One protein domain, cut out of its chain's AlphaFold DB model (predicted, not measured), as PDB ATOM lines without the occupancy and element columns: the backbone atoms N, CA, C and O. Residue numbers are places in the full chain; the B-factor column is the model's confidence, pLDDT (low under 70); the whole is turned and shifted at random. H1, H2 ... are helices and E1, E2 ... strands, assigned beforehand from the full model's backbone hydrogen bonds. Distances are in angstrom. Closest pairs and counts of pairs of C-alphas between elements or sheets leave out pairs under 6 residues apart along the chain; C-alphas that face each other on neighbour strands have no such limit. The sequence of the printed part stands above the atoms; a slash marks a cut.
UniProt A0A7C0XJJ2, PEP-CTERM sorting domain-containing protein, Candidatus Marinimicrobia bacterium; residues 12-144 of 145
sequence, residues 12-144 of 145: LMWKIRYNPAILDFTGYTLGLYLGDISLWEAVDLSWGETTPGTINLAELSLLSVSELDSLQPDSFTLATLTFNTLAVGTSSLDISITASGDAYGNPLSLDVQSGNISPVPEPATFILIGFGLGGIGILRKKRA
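Overview. This is residues 12 to 144 of the 145 residues of the protein "PEP-CTERM sorting domain-containing protein" of Candidatus Marinimicrobia bacterium (UniProt A0A7C0XJJ2). A small two-layer strand sandwich has a long helical tail: a strongly twisted sheet of six strands forms one layer and E2 with E6 the other, partly face to face. Residues 123 to 144, most of them in H2, stick out from this body, and the short helix H1 sits at the opposite end. The printed part has 133 residues with two named helices and eight named strands, in the order E1 E2 E3 E4 E5 H1 E6 E7 E8 H2; the class is mixed, and the neighbour strands of both sheets are antiparallel. The whole is extended, with a radius of gyration of the C-alphas of 23.2 A and spans of 83 by 30 by 26 A, the tail making much of the length.

Arrangement. In the branched sheet, E1, residues 12 to 17, has E5, residues 54 to 61, on one side and E7, residues 91 to 101, on the other side. N 14 and O 57 are 2.9 A apart, and N 15 and O 96 are 2.9 A apart, both within hydrogen-bond range. E5 has three neighbours: E1 is on one side, and on the other side are E3, residues 42 to 44, beside residues 59 to 61, and E4, residues 48 to 51, beside residues 54 to 56. N 43 and O 60 are 2.8 A apart, N 56 and O 48 also 2.8 A. E4 and E5 form a hairpin. E7 bends by 53 degrees at residue 98, and it forms a hairpin with E8, residues 115 to 117, where N 91 and O 117 are 2.8 A apart. The second sheet of the sandwich, two sheets face to face, pairs E2, residues 23 to 30, with E6, residues 79 to 85; N 26 and O 82 are 3.0 A apart. The facing parts are 10.1 A centre to centre, with best planes 9 degrees apart. E2 bends by 59 degrees at residue 26 and is near E5. H1, residues 65 to 71, and H2, residues 125 to 143, are not on the branched sheet and are apart from each other. In both helices every O i to N i+4 pair is within hydrogen-bond range.

Along the chain. E1 begins at C-alpha 12, (164.547, 183.540, 215.821). E7 is 29.2 A long, E5 23.5 A, E2 20.1 A, E6 19.2 A and E1 16.7 A. H1 measures 9.9 A. H2 is 27.1 A long and ends at C-alpha 143, (178.891, 113.861, 216.181).

Size, cuts and confidence. The C-alphas farthest apart, those of Tyr 104 and Ala 144, are 83.5 A from each other. Without residues 123 to 144, which stand free, the body spans 48 by 29 by 25 A. The links E2 to E3 and E7 to E8 are long. The printed part has no cut; its mean pLDDT is 92.3, and residues 143 to 144 are under 70.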
ATOM      1  N   LEU A  12     163.385 184.323 216.213       90.69
ATOM      2  CA  LEU A  12     164.547 183.540 215.821       90.69
ATOM      3  C   LEU A  12     164.357 183.053 214.391       90.69
ATOM      4  O   LEU A  12     163.349 182.440 214.061       90.69
ATOM      5  N   MET A  13     165.337 183.336 213.539       93.25
ATOM      6  CA  MET A  13     165.405 182.881 212.155       93.25
ATOM      7  C   MET A  13     166.778 182.273 211.920       93.25
ATOM      8  O   MET A  13     167.801 182.957 212.040       93.25
ATOM      9  N   TRP A  14     166.822 181.004 211.540       94.31
ATOM     10  CA  TRP A  14     168.068 180.284 211.323       94.31
ATOM     11  C   TRP A  14     167.964 179.343 210.133       94.31
ATOM     12  O   TRP A  14     166.888 178.961 209.674       94.31
ATOM     13  N   LYS A  15     169.128 178.991 209.601       95.25
ATOM     14  CA  LYS A  15     169.253 178.054 208.494       95.25
ATOM     15  C   LYS A  15     170.244 176.963 208.834       95.25
ATOM     16  O   LYS A  15     171.244 177.210 209.513       95.25
ATOM     17  N   ILE A  16     169.954 175.774 208.334       96.50
ATOM     18  CA  ILE A  16     170.782 174.587 208.506       96.50
ATOM     19  C   ILE A  16     171.146 174.087 207.119       96.50
ATOM     20  O   ILE A  16     170.266 173.854 206.288       96.50
ATOM     21  N   ARG A  17     172.444 173.942 206.866       97.12
ATOM     22  CA  ARG A  17     172.956 173.313 205.649       97.12
ATOM     23  C   ARG A  17     173.402 171.895 205.945       97.12
ATOM     24  O   ARG A  17     174.019 171.643 206.977       97.12
ATOM     25  N   TYR A  18     173.096 170.997 205.021       97.88
ATOM     26  CA  TYR A  18     173.470 169.592 205.095       97.88
ATOM     27  C   TYR A  18     173.800 169.051 203.697       97.88
ATOM     28  O   TYR A  18     173.562 169.721 202.693       97.88
ATOM     29  N   ASN A  19     174.370 167.847 203.616       97.62
ATOM     30  CA  ASN A  19     174.687 167.188 202.354       97.62
ATOM     31  C   ASN A  19     173.497 166.334 201.857       97.62
ATOM     32  O   ASN A  19     173.277 165.246 202.404       97.62
ATOM     33  N   PRO A  20     172.779 166.758 200.798       97.00
ATOM     34  CA  PRO A  20     171.608 166.046 200.286       97.00
ATOM     35  C   PRO A  20     171.938 164.741 199.549       97.00
ATOM     36  O   PRO A  20     171.036 164.000 199.178       97.00
ATOM     37  N   ALA A  21     173.218 164.428 199.323       96.69
ATOM     38  CA  ALA A  21     173.621 163.111 198.828       96.69
ATOM     39  C   ALA A  21     173.694 162.050 199.946       96.69
ATOM     40  O   ALA A  21     173.766 160.860 199.649       96.69
ATOM     41  N   ILE A  22     173.713 162.470 201.219       96.62
ATOM     42  CA  ILE A  22     173.865 161.592 202.394       96.62
ATOM     43  C   ILE A  22     172.571 161.534 203.202       96.62
ATOM     44  O   ILE A  22     172.179 160.460 203.660       96.62
ATOM     45  N   LEU A  23     171.918 162.679 203.384       97.38
ATOM     46  CA  LEU A  23     170.676 162.806 204.135       97.38
ATOM     47  C   LEU A  23     169.557 163.307 203.226       97.38
ATOM     48  O   LEU A  23     169.811 163.984 202.238       97.38
ATOM     49  N   ASP A  24     168.327 163.016 203.611       96.81
ATOM     50  CA  ASP A  24     167.108 163.534 203.001       96.81
ATOM     51  C   ASP A  24     166.224 164.102 204.112       96.81
ATOM     52  O   ASP A  24     165.911 163.394 205.069       96.81
ATOM     53  N   PHE A  25     165.901 165.392 204.048       97.69
ATOM     54  CA  PHE A  25     165.123 166.058 205.086       97.69
ATOM     55  C   PHE A  25     163.647 165.686 204.961       97.69
ATOM     56  O   PHE A  25     163.028 165.890 203.922       97.69
ATOM     57  N   THR A  26     163.059 165.173 206.041       97.00
ATOM     58  CA  THR A  26     161.666 164.700 206.023       97.00
ATOM     59  C   THR A  26     160.712 165.589 206.801       97.00
ATOM     60  O   THR A  26     159.505 165.539 206.567       97.00
ATOM     61  N   GLY A  27     161.222 166.418 207.713       96.69
ATOM     62  CA  GLY A  27     160.397 167.361 208.451       96.69
ATOM     63  C   GLY A  27     161.059 167.900 209.708       96.69
ATOM     64  O   GLY A  27     162.152 167.491 210.102       96.69
ATOM     65  N   TYR A  28     160.358 168.823 210.355       97.25
ATOM     66  CA  TYR A  28     160.765 169.423 211.615       97.25
ATOM     67  C   TYR A  28     159.575 169.534 212.566       97.25
ATOM     68  O   TYR A  28     158.420 169.541 212.143       97.25
ATOM     69  N   THR A  29     159.876 169.651 213.852       96.69
ATOM     70  CA  THR A  29     158.935 170.085 214.882       96.69
ATOM     71  C   THR A  29     159.575 171.204 215.691       96.69
ATOM     72  O   THR A  29     160.743 171.106 216.072       96.69
ATOM     73  N   LEU A  30     158.828 172.279 215.928       96.31
ATOM     74  CA  LEU A  30     159.257 173.371 216.801       96.31
ATOM     75  C   LEU A  30     159.001 172.999 218.264       96.31
ATOM     76  O   LEU A  30     158.076 172.245 218.581       96.31
ATOM     77  N   GLY A  31     159.878 173.469 219.148       94.88
ATOM     78  CA  GLY A  31     159.710 173.333 220.588       94.88
ATOM     79  C   GLY A  31     158.607 174.253 221.109       94.88
ATOM     80  O   GLY A  31     158.201 175.191 220.444       94.88
ATOM     81  N   LEU A  32     158.139 174.011 222.333       94.75
ATOM     82  CA  LEU A  32     157.064 174.814 222.940       94.75
ATOM     83  C   LEU A  32     157.582 176.008 223.754       94.75
ATOM     84  O   LEU A  32     156.800 176.753 224.327       94.75
ATOM     85  N   TYR A  33     158.901 176.197 223.834       94.56
ATOM     86  CA  TYR A  33     159.541 177.188 224.711       94.56
ATOM     87  C   TYR A  33     159.522 178.622 224.160       94.56
ATOM     88  O   TYR A  33     159.971 179.551 224.832       94.56
ATOM     89  N   LEU A  34     159.000 178.805 222.945       92.88
ATOM     90  CA  LEU A  34     158.641 180.110 222.386       92.88
ATOM     91  C   LEU A  34     157.118 180.343 222.382       92.88
ATOM     92  O   LEU A  34     156.673 181.408 221.955       92.88
ATOM     93  N   GLY A  35     156.334 179.400 222.916       93.88
ATOM     94  CA  GLY A  35     154.871 179.405 222.945       93.88
ATOM     95  C   GLY A  35     154.267 178.237 222.161       93.88
ATOM     96  O   GLY A  35     154.909 177.656 221.287       93.88
ATOM     97  N   ASP A  36     153.018 177.878 222.461       94.38
ATOM     98  CA  ASP A  36     152.268 176.892 221.680       94.38
ATOM     99  C   ASP A  36     151.589 177.548 220.462       94.38
ATOM    100  O   ASP A  36     150.691 178.394 220.576       94.38
ATOM    101  N   ILE A  37     151.991 177.118 219.264       93.75
ATOM    102  CA  ILE A  37     151.412 177.564 217.986       93.75
ATOM    103  C   ILE A  37     149.903 177.271 217.925       93.75
ATOM    104  O   ILE A  37     149.131 178.073 217.399       93.75
ATOM    105  N   SER A  38     149.452 176.155 218.506       93.94
ATOM    106  CA  SER A  38     148.037 175.749 218.531       93.94
ATOM    107  C   SER A  38     147.182 176.674 219.398       93.94
ATOM    108  O   SER A  38     145.976 176.798 219.172       93.94
ATOM    109  N   LEU A  39     147.806 177.324 220.384       93.81
ATOM    110  CA  LEU A  39     147.176 178.284 221.291       93.81
ATOM    111  C   LEU A  39     147.388 179.741 220.855       93.81
ATOM    112  O   LEU A  39     146.966 180.650 221.567       93.81
ATOM    113  N   TRP A  40     147.977 179.973 219.675       91.25
ATOM    114  CA  TRP A  40     148.321 181.308 219.164       91.25
ATOM    115  C   TRP A  40     149.305 182.080 220.056       91.25
ATOM    116  O   TRP A  40     149.314 183.316 220.075       91.25
ATOM    117  N   GLU A  41     150.145 181.355 220.785       93.25
ATOM    118  CA  GLU A  41     151.212 181.915 221.615       93.25
ATOM    119  C   GLU A  41     152.520 182.071 220.834       93.25
ATOM    120  O   GLU A  41     153.366 182.872 221.219       93.25
ATOM    121  N   ALA A  42     152.661 181.359 219.714       94.12
ATOM    122  CA  ALA A  42     153.774 181.464 218.778       94.12
ATOM    123  C   ALA A  42     153.284 181.371 217.325       94.12
ATOM    124  O   ALA A  42     152.170 180.923 217.047       94.12
ATOM    125  N   VAL A  43     154.126 181.810 216.391       94.38
ATOM    126  CA  VAL A  43     153.893 181.708 214.947       94.38
ATOM    127  C   VAL A  43     155.084 181.025 214.297       94.38
ATOM    128  O   VAL A  43     156.212 181.514 214.394       94.38
ATOM    129  N   ASP A  44     154.811 179.937 213.580       95.38
ATOM    130  CA  ASP A  44     155.781 179.317 212.684       95.38
ATOM    131  C   ASP A  44     155.905 180.148 211.399       95.38
ATOM    132  O   ASP A  44     154.940 180.337 210.653       95.38
ATOM    133  N   LEU A  45     157.105 180.670 211.162       94.12
ATOM    134  CA  LEU A  45     157.478 181.443 209.978       94.12
ATOM    135  C   LEU A  45     158.466 180.668 209.088       94.12
ATOM    136  O   LEU A  45     159.042 181.237 208.155       94.12
ATOM    137  N   SER A  46     158.695 179.388 209.386       95.25
ATOM    138  CA  SER A  46     159.633 178.519 208.684       95.25
ATOM    139  C   SER A  46     159.189 178.253 207.252       95.25
ATOM    140  O   SER A  46     158.003 178.137 206.945       95.25
ATOM    141  N   TRP A  47     160.164 178.106 206.357       94.31
ATOM    142  CA  TRP A  47     159.918 177.675 204.974       94.31
ATOM    143  C   TRP A  47     160.322 176.215 204.752       94.31
ATOM    144  O   TRP A  47     160.179 175.699 203.645       94.31
ATOM    145  N   GLY A  48     160.833 175.553 205.795       94.88
ATOM    146  CA  GLY A  48     161.352 174.197 205.717       94.88
ATOM    147  C   GLY A  48     162.470 174.106 204.684       94.88
ATOM    148  O   GLY A  48     163.316 175.000 204.573       94.88
ATOM    149  N   GLU A  49     162.469 173.026 203.914       95.62
ATOM    150  CA  GLU A  49     163.377 172.868 202.789       95.62
ATOM    151  C   GLU A  49     162.719 173.317 201.482       95.62
ATOM    152  O   GLU A  49     161.827 172.662 200.948       95.62
ATOM    153  N   THR A  50     163.204 174.427 200.927       90.44
ATOM    154  CA  THR A  50     162.807 174.886 199.586       90.44
ATOM    155  C   THR A  50     163.735 174.355 198.495       90.44
ATOM    156  O   THR A  50     163.430 174.444 197.306       90.44
ATOM    157  N   THR A  51     164.919 173.862 198.867       92.19
ATOM    158  CA  THR A  51     165.919 173.286 197.961       92.19
ATOM    159  C   THR A  51     166.785 172.298 198.745       92.19
ATOM    160  O   THR A  51     167.271 172.696 199.806       92.19
ATOM    161  N   PRO A  52     167.032 171.076 198.227       94.62
ATOM    162  CA  PRO A  52     167.822 170.058 198.914       94.62
ATOM    163  C   PRO A  52     169.140 170.580 199.493       94.62
ATOM    164  O   PRO A  52     169.947 171.184 198.780       94.62
ATOM    165  N   GLY A  53     169.366 170.314 200.779       95.62
ATOM    166  CA  GLY A  53     170.583 170.681 201.501       95.62
ATOM    167  C   GLY A  53     170.518 172.027 202.225       95.62
ATOM    168  O   GLY A  53     171.530 172.458 202.782       95.62
ATOM    169  N   THR A  54     169.381 172.733 202.222       96.75
ATOM    170  CA  THR A  54     169.192 173.952 203.028       96.75
ATOM    171  C   THR A  54     167.786 174.034 203.604       96.75
ATOM    172  O   THR A  54     166.800 174.154 202.881       96.75
ATOM    173  N   ILE A  55     167.723 174.079 204.931       97.44
ATOM    174  CA  ILE A  55     166.485 174.155 205.701       97.44
ATOM    175  C   ILE A  55     166.410 175.537 206.339       97.44
ATOM    176  O   ILE A  55     167.368 175.969 206.982       97.44
ATOM    177  N   ASN A  56     165.284 176.224 206.166       96.81
ATOM    178  CA  ASN A  56     165.007 177.536 206.738       96.81
ATOM    179  C   ASN A  56     163.929 177.403 207.812       96.81
ATOM    180  O   ASN A  56     162.782 177.063 207.514       96.81
ATOM    181  N   LEU A  57     164.310 177.703 209.050       96.81
ATOM    182  CA  LEU A  57     163.435 177.663 210.210       96.81
ATOM    183  C   LEU A  57     163.306 179.065 210.797       96.81
ATOM    184  O   LEU A  57     164.277 179.828 210.845       96.81
ATOM    185  N   ALA A  58     162.096 179.415 211.206       95.12
ATOM    186  CA  ALA A  58     161.827 180.672 211.865       95.12
ATOM    187  C   ALA A  58     160.613 180.558 212.779       95.12
ATOM    188  O   ALA A  58     159.592 179.988 212.404       95.12
ATOM    189  N   GLU A  59     160.715 181.163 213.954       94.38
ATOM    190  CA  GLU A  59     159.645 181.182 214.939       94.38
ATOM    191  C   GLU A  59     159.588 182.550 215.625       94.38
ATOM    192  O   GLU A  59     160.620 183.178 215.898       94.38
ATOM    193  N   LEU A  60     158.366 183.025 215.861       92.69
ATOM    194  CA  LEU A  60     158.078 184.275 216.557       92.69
ATOM    195  C   LEU A  60     157.173 183.995 217.756       92.69
ATOM    196  O   LEU A  60     156.040 183.545 217.579       92.69
ATOM    197  N   SER A  61     157.637 184.338 218.956       93.69
ATOM    198  CA  SER A  61     156.808 184.297 220.159       93.69
ATOM    199  C   SER A  61     155.849 185.488 220.211       93.69
ATOM    200  O   SER A  61     156.221 186.619 219.900       93.69
ATOM    201  N   LEU A  62     154.607 185.247 220.629       91.69
ATOM    202  CA  LEU A  62     153.560 186.252 220.845       91.69
ATOM    203  C   LEU A  62     153.189 186.431 222.326       91.69
ATOM    204  O   LEU A  62     152.256 187.201 222.621       91.69
ATOM    205  N   LEU A  63     153.884 185.714 223.213       90.94
ATOM    206  CA  LEU A  63     153.765 185.799 224.666       90.94
ATOM    207  C   LEU A  63     154.276 187.150 225.177       90.94
ATOM    208  O   LEU A  63     155.093 187.815 224.536       90.94
ATOM    209  N   SER A  64     153.788 187.575 226.344       89.88
ATOM    210  CA  SER A  64     154.410 188.703 227.038       89.88
ATOM    211  C   SER A  64     155.806 188.323 227.533       89.88
ATOM    212  O   SER A  64     156.097 187.150 227.761       89.88
ATOM    213  N   VAL A  65     156.657 189.325 227.767       89.06
ATOM    214  CA  VAL A  65     158.019 189.105 228.276       89.06
ATOM    215  C   VAL A  65     158.021 188.248 229.545       89.06
ATOM    216  O   VAL A  65     158.758 187.277 229.625       89.06
ATOM    217  N   SER A  66     157.141 188.544 230.508       89.94
ATOM    218  CA  SER A  66     157.076 187.795 231.769       89.94
ATOM    219  C   SER A  66     156.641 186.341 231.596       89.94
ATOM    220  O   SER A  66     157.104 185.479 232.335       89.94
ATOM    221  N   GLU A  67     155.736 186.068 230.654       91.81
ATOM    222  CA  GLU A  67     155.300 184.699 230.359       91.81
ATOM    223  C   GLU A  67     156.427 183.926 229.677       91.81
ATOM    224  O   GLU A  67     156.731 182.806 230.082       91.81
ATOM    225  N   LEU A  68     157.096 184.553 228.707       90.31
ATOM    226  CA  LEU A  68     158.203 183.951 227.977       90.31
ATOM    227  C   LEU A  68     159.401 183.653 228.892       90.31
ATOM    228  O   LEU A  68     159.905 182.533 228.878       90.31
ATOM    229  N   ASP A  69     159.786 184.598 229.749       89.81
ATOM    230  CA  ASP A  69     160.860 184.408 230.733       89.81
ATOM    231  C   ASP A  69     160.530 183.275 231.718       89.81
ATOM    232  O   ASP A  69     161.407 182.514 232.118       89.81
ATOM    233  N   SER A  70     159.256 183.131 232.106       92.25
ATOM    234  CA  SER A  70     158.821 182.047 232.998       92.25
ATOM    235  C   SER A  70     158.786 180.674 232.322       92.25
ATOM    236  O   SER A  70     158.863 179.648 233.001       92.25
ATOM    237  N   LEU A  71     158.653 180.656 230.994       93.38
ATOM    238  CA  LEU A  71     158.563 179.448 230.185       93.38
ATOM    239  C   LEU A  71     159.947 178.882 229.844       93.38
ATOM    240  O   LEU A  71     160.071 177.676 229.637       93.38
ATOM    241  N   GLN A  72     160.974 179.730 229.780       92.31
ATOM    242  CA  GLN A  72     162.299 179.367 229.285       92.31
ATOM    243  C   GLN A  72     163.245 178.912 230.409       92.31
ATOM    244  O   GLN A  72     163.661 179.723 231.235       92.31
ATOM    245  N   PRO A  73     163.633 177.623 230.451       93.88
ATOM    246  CA  PRO A  73     164.693 177.154 231.340       93.88
ATOM    247  C   PRO A  73     166.085 177.535 230.801       93.88
ATOM    248  O   PRO A  73     166.221 177.957 229.654       93.88
ATOM    249  N   ASP A  74     167.141 177.277 231.585       91.56
ATOM    250  CA  ASP A  74     168.543 177.554 231.208       91.56
ATOM    251  C   ASP A  74     168.980 176.916 229.871       91.56
ATOM    252  O   ASP A  74     169.902 177.396 229.214       91.56
ATOM    253  N   SER A  75     168.348 175.808 229.472       92.81
ATOM    254  CA  SER A  75     168.600 175.116 228.206       92.81
ATOM    255  C   SER A  75     167.337 174.417 227.722       92.81
ATOM    256  O   SER A  75     166.687 173.700 228.483       92.81
ATOM    257  N   PHE A  76     167.036 174.549 226.433       94.25
ATOM    258  CA  PHE A  76     165.872 173.926 225.815       94.25
ATOM    259  C   PHE A  76     166.072 173.646 224.323       94.25
ATOM    260  O   PHE A  76     166.983 174.169 223.680       94.25
ATOM    261  N   THR A  77     165.203 172.803 223.766       94.56
ATOM    262  CA  THR A  77     165.197 172.467 222.338       94.56
ATOM    263  C   THR A  77     164.349 173.471 221.565       94.56
ATOM    264  O   THR A  77     163.147 173.565 221.807       94.56
ATOM    265  N   LEU A  78     164.962 174.175 220.609       92.94
ATOM    266  CA  LEU A  78     164.263 175.081 219.687       92.94
ATOM    267  C   LEU A  78     163.501 174.323 218.599       92.94
ATOM    268  O   LEU A  78     162.341 174.605 218.334       92.94
ATOM    269  N   ALA A  79     164.150 173.342 217.975       95.50
ATOM    270  CA  ALA A  79     163.542 172.521 216.940       95.50
ATOM    271  C   ALA A  79     164.163 171.126 216.914       95.50
ATOM    272  O   ALA A  79     165.354 170.954 217.179       95.50
ATOM    273  N   THR A  80     163.355 170.135 216.550       96.69
ATOM    274  CA  THR A  80     163.806 168.782 216.218       96.69
ATOM    275  C   THR A  80     163.675 168.586 214.718       96.69
ATOM    276  O   THR A  80     162.625 168.859 214.146       96.69
ATOM    277  N   LEU A  81     164.743 168.118 214.075       97.12
ATOM    278  CA  LEU A  81     164.771 167.855 212.641       97.12
ATOM    279  C   LEU A  81     164.835 166.352 212.393       97.12
ATOM    280  O   LEU A  81     165.576 165.639 213.072       97.12
ATOM    281  N   THR A  82     164.094 165.889 211.391       97.31
ATOM    282  CA  THR A  82     164.064 164.484 210.980       97.31
ATOM    283  C   THR A  82     164.691 164.334 209.601       97.31
ATOM    284  O   THR A  82     164.401 165.103 208.682       97.31
ATOM    285  N   PHE A  83     165.549 163.323 209.467       97.00
ATOM    286  CA  PHE A  83     166.219 162.978 208.220       97.00
ATOM    287  C   PHE A  83     166.115 161.479 207.951       97.00
ATOM    288  O   PHE A  83     166.256 160.669 208.869       97.00
ATOM    289  N   ASN A  84     165.958 161.115 206.684       95.94
ATOM    290  CA  ASN A  84     166.274 159.783 206.189       95.94
ATOM    291  C   ASN A  84     167.750 159.726 205.782       95.94
ATOM    292  O   ASN A  84     168.311 160.693 205.271       95.94
ATOM    293  N   THR A  85     168.388 158.575 205.980       94.75
ATOM    294  CA  THR A  85     169.772 158.347 205.548       94.75
ATOM    295  C   THR A  85     169.781 157.696 204.169       94.75
ATOM    296  O   THR A  85     169.291 156.577 204.018       94.75
ATOM    297  N   LEU A  86     170.348 158.376 203.173       94.94
ATOM    298  CA  LEU A  86     170.426 157.890 201.792       94.94
ATOM    299  C   LEU A  86     171.699 157.086 201.523       94.94
ATOM    300  O   LEU A  86     171.680 156.119 200.763       94.94
ATOM    301  N   ALA A  87     172.813 157.494 202.131       93.50
ATOM    302  CA  ALA A  87     174.119 156.896 201.896       93.50
ATOM    303  C   ALA A  87     174.995 156.935 203.151       93.50
ATOM    304  O   ALA A  87     174.779 157.722 204.071       93.50
ATOM    305  N   VAL A  88     176.017 156.082 203.159       92.25
ATOM    306  CA  VAL A  88     177.085 156.127 204.162       92.25
ATOM    307  C   VAL A  88     177.971 157.349 203.931       92.25
ATOM    308  O   VAL A  88     178.235 157.737 202.793       92.25
ATOM    309  N   GLY A  89     178.456 157.941 205.015       92.38
ATOM    310  CA  GLY A  89     179.299 159.133 204.970       92.38
ATOM    311  C   GLY A  89     179.046 160.029 206.170       92.38
ATOM    312  O   GLY A  89     178.375 159.625 207.111       92.38
ATOM    313  N   THR A  90     179.571 161.251 206.134       95.31
ATOM    314  CA  THR A  90     179.320 162.266 207.161       95.31
ATOM    315  C   THR A  90     178.756 163.517 206.504       95.31
ATOM    316  O   THR A  90     179.369 164.075 205.595       95.31
ATOM    317  N   SER A  91     177.591 163.961 206.969       96.81
ATOM    318  CA  SER A  91     177.036 165.272 206.645       96.81
ATOM    319  C   SER A  91     177.296 166.217 207.810       96.81
ATOM    320  O   SER A  91     176.848 165.945 208.926       96.81
ATOM    321  N   SER A  92     177.964 167.344 207.560       96.06
ATOM    322  CA  SER A  92     177.910 168.466 208.497       96.06
ATOM    323  C   SER A  92     176.471 168.984 208.595       96.06
ATOM    324  O   SER A  92     175.676 168.831 207.663       96.06
ATOM    325  N   LEU A  93     176.137 169.535 209.757       96.38
ATOM    326  CA  LEU A  93     174.933 170.317 210.000       96.38
ATOM    327  C   LEU A  93     175.391 171.726 210.355       96.38
ATOM    328  O   LEU A  93     175.602 172.044 211.528       96.38
ATOM    329  N   ASP A  94     175.609 172.536 209.323       96.31
ATOM    330  CA  ASP A  94     176.127 173.889 209.476       96.31
ATOM    331  C   ASP A  94     174.977 174.844 209.781       96.31
ATOM    332  O   ASP A  94     174.117 175.112 208.933       96.31
ATOM    333  N   ILE A  95     174.959 175.344 211.013       95.19
ATOM    334  CA  ILE A  95     173.929 176.251 211.510       95.19
ATOM    335  C   ILE A  95     174.375 177.687 211.246       95.19
ATOM    336  O   ILE A  95     175.532 178.052 211.446       95.19
ATOM    337  N   SER A  96     173.449 178.537 210.815       93.94
ATOM    338  CA  SER A  96     173.687 179.979 210.775       93.94
ATOM    339  C   SER A  96     172.434 180.761 211.133       93.94
ATOM    340  O   SER A  96     171.335 180.466 210.664       93.94
ATOM    341  N   ILE A  97     172.618 181.778 211.969       92.75
ATOM    342  CA  ILE A  97     171.549 182.672 212.404       92.75
ATOM    343  C   ILE A  97     171.389 183.775 211.362       92.75
ATOM    344  O   ILE A  97     172.363 184.401 210.944       92.75
ATOM    345  N   THR A  98     170.156 183.982 210.915       90.94
ATOM    346  CA  THR A  98     169.799 185.047 209.971       90.94
ATOM    347  C   THR A  98     169.268 186.264 210.722       90.94
ATOM    348  O   THR A  98     169.613 187.391 210.375       90.94
ATOM    349  N   ALA A  99     168.462 186.039 211.760       90.81
ATOM    350  CA  ALA A  99     167.978 187.080 212.656       90.81
ATOM    351  C   ALA A  99     167.672 186.491 214.037       90.81
ATOM    352  O   ALA A  99     167.172 185.372 214.146       90.81
ATOM    353  N   SER A 100     167.958 187.260 215.078       91.38
ATOM    354  CA  SER A 100     167.682 186.907 216.468       91.38
ATOM    355  C   SER A 100     167.367 188.176 217.247       91.38
ATOM    356  O   SER A 100     168.105 189.161 217.161       91.38
ATOM    357  N   GLY A 101     166.277 188.163 218.005       90.44
ATOM    358  CA  GLY A 101     165.884 189.275 218.862       90.44
ATOM    359  C   GLY A 101     165.273 188.783 220.161       90.44
ATOM    360  O   GLY A 101     164.607 187.755 220.157       90.44
ATOM    361  N   ASP A 102     165.516 189.501 221.253       87.50
ATOM    362  CA  ASP A 102     164.941 189.212 222.567       87.50
ATOM    363  C   ASP A 102     163.438 189.556 222.631       87.50
ATOM    364  O   ASP A 102     162.837 190.052 221.674       87.50
ATOM    365  N   ALA A 103     162.822 189.317 223.789       85.25
ATOM    366  CA  ALA A 103     161.409 189.611 224.029       85.25
ATOM    367  C   ALA A 103     161.057 191.114 223.934       85.25
ATOM    368  O   ALA A 103     159.889 191.477 223.834       85.25
ATOM    369  N   TYR A 104     162.050 192.005 223.945       84.38
ATOM    370  CA  TYR A 104     161.887 193.447 223.764       84.38
ATOM    371  C   TYR A 104     162.207 193.906 222.332       84.38
ATOM    372  O   TYR A 104     162.129 195.100 222.038       84.38
ATOM    373  N   GLY A 105     162.548 192.978 221.432       80.88
ATOM    374  CA  GLY A 105     162.951 193.259 220.058       80.88
ATOM    375  C   GLY A 105     164.384 193.779 219.910       80.88
ATOM    376  O   GLY A 105     164.742 194.246 218.827       80.88
ATOM    377  N   ASN A 106     165.213 193.713 220.957       87.19
ATOM    378  CA  ASN A 106     166.633 194.038 220.843       87.19
ATOM    379  C   ASN A 106     167.380 192.872 220.184       87.19
ATOM    380  O   ASN A 106     167.080 191.716 220.476       87.19
ATOM    381  N   PRO A 107     168.381 193.137 219.330       87.62
ATOM    382  CA  PRO A 107     169.150 192.078 218.692       87.62
ATOM    383  C   PRO A 107     169.911 191.242 219.728       87.62
ATOM    384  O   PRO A 107     170.596 191.787 220.595       87.62
ATOM    385  N   LEU A 108     169.838 189.918 219.593       88.75
ATOM    386  CA  LEU A 108     170.538 188.972 220.461       88.75
ATOM    387  C   LEU A 108     171.741 188.378 219.726       88.75
ATOM    388  O   LEU A 108     171.587 187.815 218.643       88.75
ATOM    389  N   SER A 109     172.936 188.480 220.307       87.50
ATOM    390  CA  SER A 109     174.116 187.793 219.777       87.50
ATOM    391  C   SER A 109     174.142 186.359 220.295       87.50
ATOM    392  O   SER A 109     174.083 186.137 221.501       87.50
ATOM    393  N   LEU A 110     174.202 185.398 219.374       88.50
ATOM    394  CA  LEU A 110     174.217 183.971 219.678       88.50
ATOM    395  C   LEU A 110     175.548 183.375 219.234       88.50
ATOM    396  O   LEU A 110     176.013 183.659 218.129       88.50
ATOM    397  N   ASP A 111     176.123 182.527 220.081       92.06
ATOM    398  CA  ASP A 111     177.203 181.639 219.667       92.06
ATOM    399  C   ASP A 111     176.608 180.376 219.041       92.06
ATOM    400  O   ASP A 111     175.569 179.873 219.480       92.06
ATOM    401  N   VAL A 112     177.239 179.886 217.978       93.38
ATOM    402  CA  VAL A 112     176.700 178.799 217.162       93.38
ATOM    403  C   VAL A 112     177.703 177.667 217.096       93.38
ATOM    404  O   VAL A 112     178.768 177.785 216.492       93.38
ATOM    405  N   GLN A 113     177.305 176.520 217.637       94.81
ATOM    406  CA  GLN A 113     178.052 175.283 217.506       94.81
ATOM    407  C   GLN A 113     177.358 174.355 216.508       94.81
ATOM    408  O   GLN A 113     176.247 173.882 216.741       94.81
ATOM    409  N   SER A 114     178.028 174.088 215.387       93.50
ATOM    410  CA  SER A 114     177.530 173.169 214.359       93.50
ATOM    411  C   SER A 114     177.750 171.703 214.744       93.50
ATOM    412  O   SER A 114     178.621 171.373 215.554       93.50
ATOM    413  N   GLY A 115     176.949 170.819 214.146       94.25
ATOM    414  CA  GLY A 115     176.974 169.377 214.392       94.25
ATOM    415  C   GLY A 115     177.310 168.565 213.143       94.25
ATOM    416  O   GLY A 115     177.655 169.105 212.093       94.25
ATOM    417  N   ASN A 116     177.197 167.243 213.243       95.31
ATOM    418  CA  ASN A 116     177.244 166.349 212.090       95.31
ATOM    419  C   ASN A 116     176.405 165.089 212.334       95.31
ATOM    420  O   ASN A 116     176.176 164.694 213.476       95.31
ATOM    421  N   ILE A 117     175.970 164.462 211.243       94.69
ATOM    422  CA  ILE A 117     175.347 163.138 211.231       94.69
ATOM    423  C   ILE A 117     176.213 162.243 210.351       94.69
ATOM    424  O   ILE A 117     176.531 162.602 209.216       94.69
ATOM    425  N   SER A 118     176.576 161.067 210.861       94.50
ATOM    426  CA  SER A 118     177.394 160.101 210.131       94.50
ATOM    427  C   SER A 118     176.688 158.748 210.042       94.50
ATOM    428  O   SER A 118     176.898 157.911 210.924       94.50
ATOM    429  N   PRO A 119     175.840 158.507 209.021       89.56
ATOM    430  CA  PRO A 119     175.212 157.206 208.831       89.56
ATOM    431  C   PRO A 119     176.275 156.116 208.663       89.56
ATOM    432  O   PRO A 119     177.177 156.228 207.828       89.56
ATOM    433  N   VAL A 120     176.171 155.062 209.473       87.44
ATOM    434  CA  VAL A 120     177.081 153.913 209.443       87.44
ATOM    435  C   VAL A 120     176.393 152.707 208.805       87.44
ATOM    436  O   VAL A 120     175.182 152.549 208.972       87.44
ATOM    437  N   PRO A 121     177.134 151.839 208.091       84.75
ATOM    438  CA  PRO A 121     176.577 150.588 207.599       84.75
ATOM    439  C   PRO A 121     175.997 149.748 208.740       84.75
ATOM    440  O   PRO A 121     176.597 149.652 209.816       84.75
ATOM    441  N   GLU A 122     174.876 149.080 208.479       80.94
ATOM    442  CA  GLU A 122     174.357 148.069 209.394       80.94
ATOM    443  C   GLU A 122     175.407 146.960 209.591       80.94
ATOM    444  O   GLU A 122     175.964 146.452 208.609       80.94
ATOM    445  N   PRO A 123     175.711 146.560 210.839       80.38
ATOM    446  CA  PRO A 123     176.635 145.464 211.080       80.38
ATOM    447  C   PRO A 123     176.152 144.179 210.399       80.38
ATOM    448  O   PRO A 123     174.961 143.869 210.396       80.38
ATOM    449  N   ALA A 124     177.088 143.377 209.885       86.31
ATOM    450  CA  ALA A 124     176.829 142.095 209.220       86.31
ATOM    451  C   ALA A 124     176.350 140.979 210.182       86.31
ATOM    452  O   ALA A 124     176.720 139.810 210.053       86.31
ATOM    453  N   THR A 125     175.523 141.319 211.168       90.00
ATOM    454  CA  THR A 125     175.054 140.439 212.240       90.00
ATOM    455  C   THR A 125     174.321 139.225 211.680       90.00
ATOM    456  O   THR A 125     174.516 138.120 212.172       90.00
ATOM    457  N   PHE A 126     173.553 139.386 210.596       83.62
ATOM    458  CA  PHE A 126     172.886 138.267 209.921       83.62
ATOM    459  C   PHE A 126     173.867 137.261 209.321       83.62
ATOM    460  O   PHE A 126     173.647 136.056 209.420       83.62
ATOM    461  N   ILE A 127     174.971 137.744 208.749       88.56
ATOM    462  CA  ILE A 127     176.033 136.882 208.230       88.56
ATOM    463  C   ILE A 127     176.690 136.134 209.395       88.56
ATOM    464  O   ILE A 127     176.878 134.921 209.319       88.56
ATOM    465  N   LEU A 128     176.963 136.828 210.504       91.12
ATOM    466  CA  LEU A 128     177.555 136.227 211.699       91.12
ATOM    467  C   LEU A 128     176.645 135.158 212.327       91.12
ATOM    468  O   LEU A 128     177.113 134.076 212.675       91.12
ATOM    469  N   ILE A 129     175.342 135.434 212.427       93.75
ATOM    470  CA  ILE A 129     174.327 134.490 212.917       93.75
ATOM    471  C   ILE A 129     174.222 133.291 211.972       93.75
ATOM    472  O   ILE A 129     174.218 132.150 212.432       93.75
ATOM    473  N   GLY A 130     174.186 133.533 210.659       91.88
ATOM    474  CA  GLY A 130     174.162 132.481 209.646       91.88
ATOM    475  C   GLY A 130     175.372 131.554 209.751       91.88
ATOM    476  O   GLY A 130     175.210 130.333 209.798       91.88
ATOM    477  N   PHE A 131     176.578 132.113 209.881       93.56
ATOM    478  CA  PHE A 131     177.794 131.328 210.104       93.56
ATOM    479  C   PHE A 131     177.801 130.618 211.458       93.56
ATOM    480  O   PHE A 131     178.201 129.455 211.524       93.56
ATOM    481  N   GLY A 132     177.332 131.264 212.527       93.94
ATOM    482  CA  GLY A 132     177.248 130.666 213.858       93.94
ATOM    483  C   GLY A 132     176.322 129.450 213.887       93.94
ATOM    484  O   GLY A 132     176.723 128.363 214.306       93.94
ATOM    485  N   LEU A 133     175.102 129.596 213.366       94.25
ATOM    486  CA  LEU A 133     174.127 128.506 213.285       94.25
ATOM    487  C   LEU A 133     174.569 127.415 212.304       94.25
ATOM    488  O   LEU A 133     174.463 126.227 212.622       94.25
ATOM    489  N   GLY A 134     175.112 127.798 211.146       94.00
ATOM    490  CA  GLY A 134     175.661 126.864 210.164       94.00
ATOM    491  C   GLY A 134     176.811 126.032 210.738       94.00
ATOM    492  O   GLY A 134     176.809 124.805 210.621       94.00
ATOM    493  N   GLY A 135     177.745 126.676 211.442       93.19
ATOM    494  CA  GLY A 135     178.859 126.020 212.128       93.19
ATOM    495  C   GLY A 135     178.392 125.029 213.195       93.19
ATOM    496  O   GLY A 135     178.842 123.881 213.211       93.19
ATOM    497  N   ILE A 136     177.425 125.417 214.034       93.31
ATOM    498  CA  ILE A 136     176.814 124.518 215.029       93.31
ATOM    499  C   ILE A 136     176.125 123.327 214.344       93.31
ATOM    500  O   ILE A 136     176.282 122.185 214.781       93.31
ATOM    501  N   GLY A 137     175.391 123.562 213.253       91.44
ATOM    502  CA  GLY A 137     174.730 122.507 212.483       91.44
ATOM    503  C   GLY A 137     175.709 121.470 211.921       91.44
ATOM    504  O   GLY A 137     175.473 120.264 212.040       91.44
ATOM    505  N   ILE A 138     176.845 121.923 211.378       93.00
ATOM    506  CA  ILE A 138     177.918 121.047 210.876       93.00
ATOM    507  C   ILE A 138     178.535 120.232 212.019       93.00
ATOM    508  O   ILE A 138     178.716 119.019 211.882       93.00
ATOM    509  N   LEU A 139     178.816 120.867 213.163       90.31
ATOM    510  CA  LEU A 139     179.362 120.187 214.345       90.31
ATOM    511  C   LEU A 139     178.409 119.109 214.884       90.31
ATOM    512  O   LEU A 139     178.865 118.033 215.275       90.31
ATOM    513  N   ARG A 140     177.089 119.350 214.862       86.38
ATOM    514  CA  ARG A 140     176.087 118.350 215.269       86.38
ATOM    515  C   ARG A 140     176.041 117.154 214.318       86.38
ATOM    516  O   ARG A 140     175.994 116.028 214.801       86.38
ATOM    517  N   LYS A 141     176.112 117.369 212.996       81.88
ATOM    518  CA  LYS A 141     176.153 116.263 212.017       81.88
ATOM    519  C   LYS A 141     177.391 115.379 212.180       81.88
ATOM    520  O   LYS A 141     177.265 114.166 212.095       81.88
ATOM    521  N   LYS A 142     178.561 115.964 212.460       76.12
ATOM    522  CA  LYS A 142     179.807 115.202 212.663       76.12
ATOM    523  C   LYS A 142     179.837 114.358 213.942       76.12
ATOM    524  O   LYS A 142     180.650 113.455 214.020       76.12
ATOM    525  N   ARG A 143     179.001 114.660 214.943       67.94
ATOM    526  CA  ARG A 143     178.891 113.861 216.181       67.94
ATOM    527  C   ARG A 143     177.896 112.699 216.085       67.94
ATOM    528  O   ARG A 143     177.864 111.879 216.991       67.94
ATOM    529  N   ALA A 144     177.050 112.673 215.056       62.44
ATOM    530  CA  ALA A 144     176.013 111.655 214.873       62.44
ATOM    531  C   ALA A 144     176.418 110.535 213.889       62.44
ATOM    532  O   ALA A 144     175.595 109.672 213.594       62.44
TER     533      ALA A 144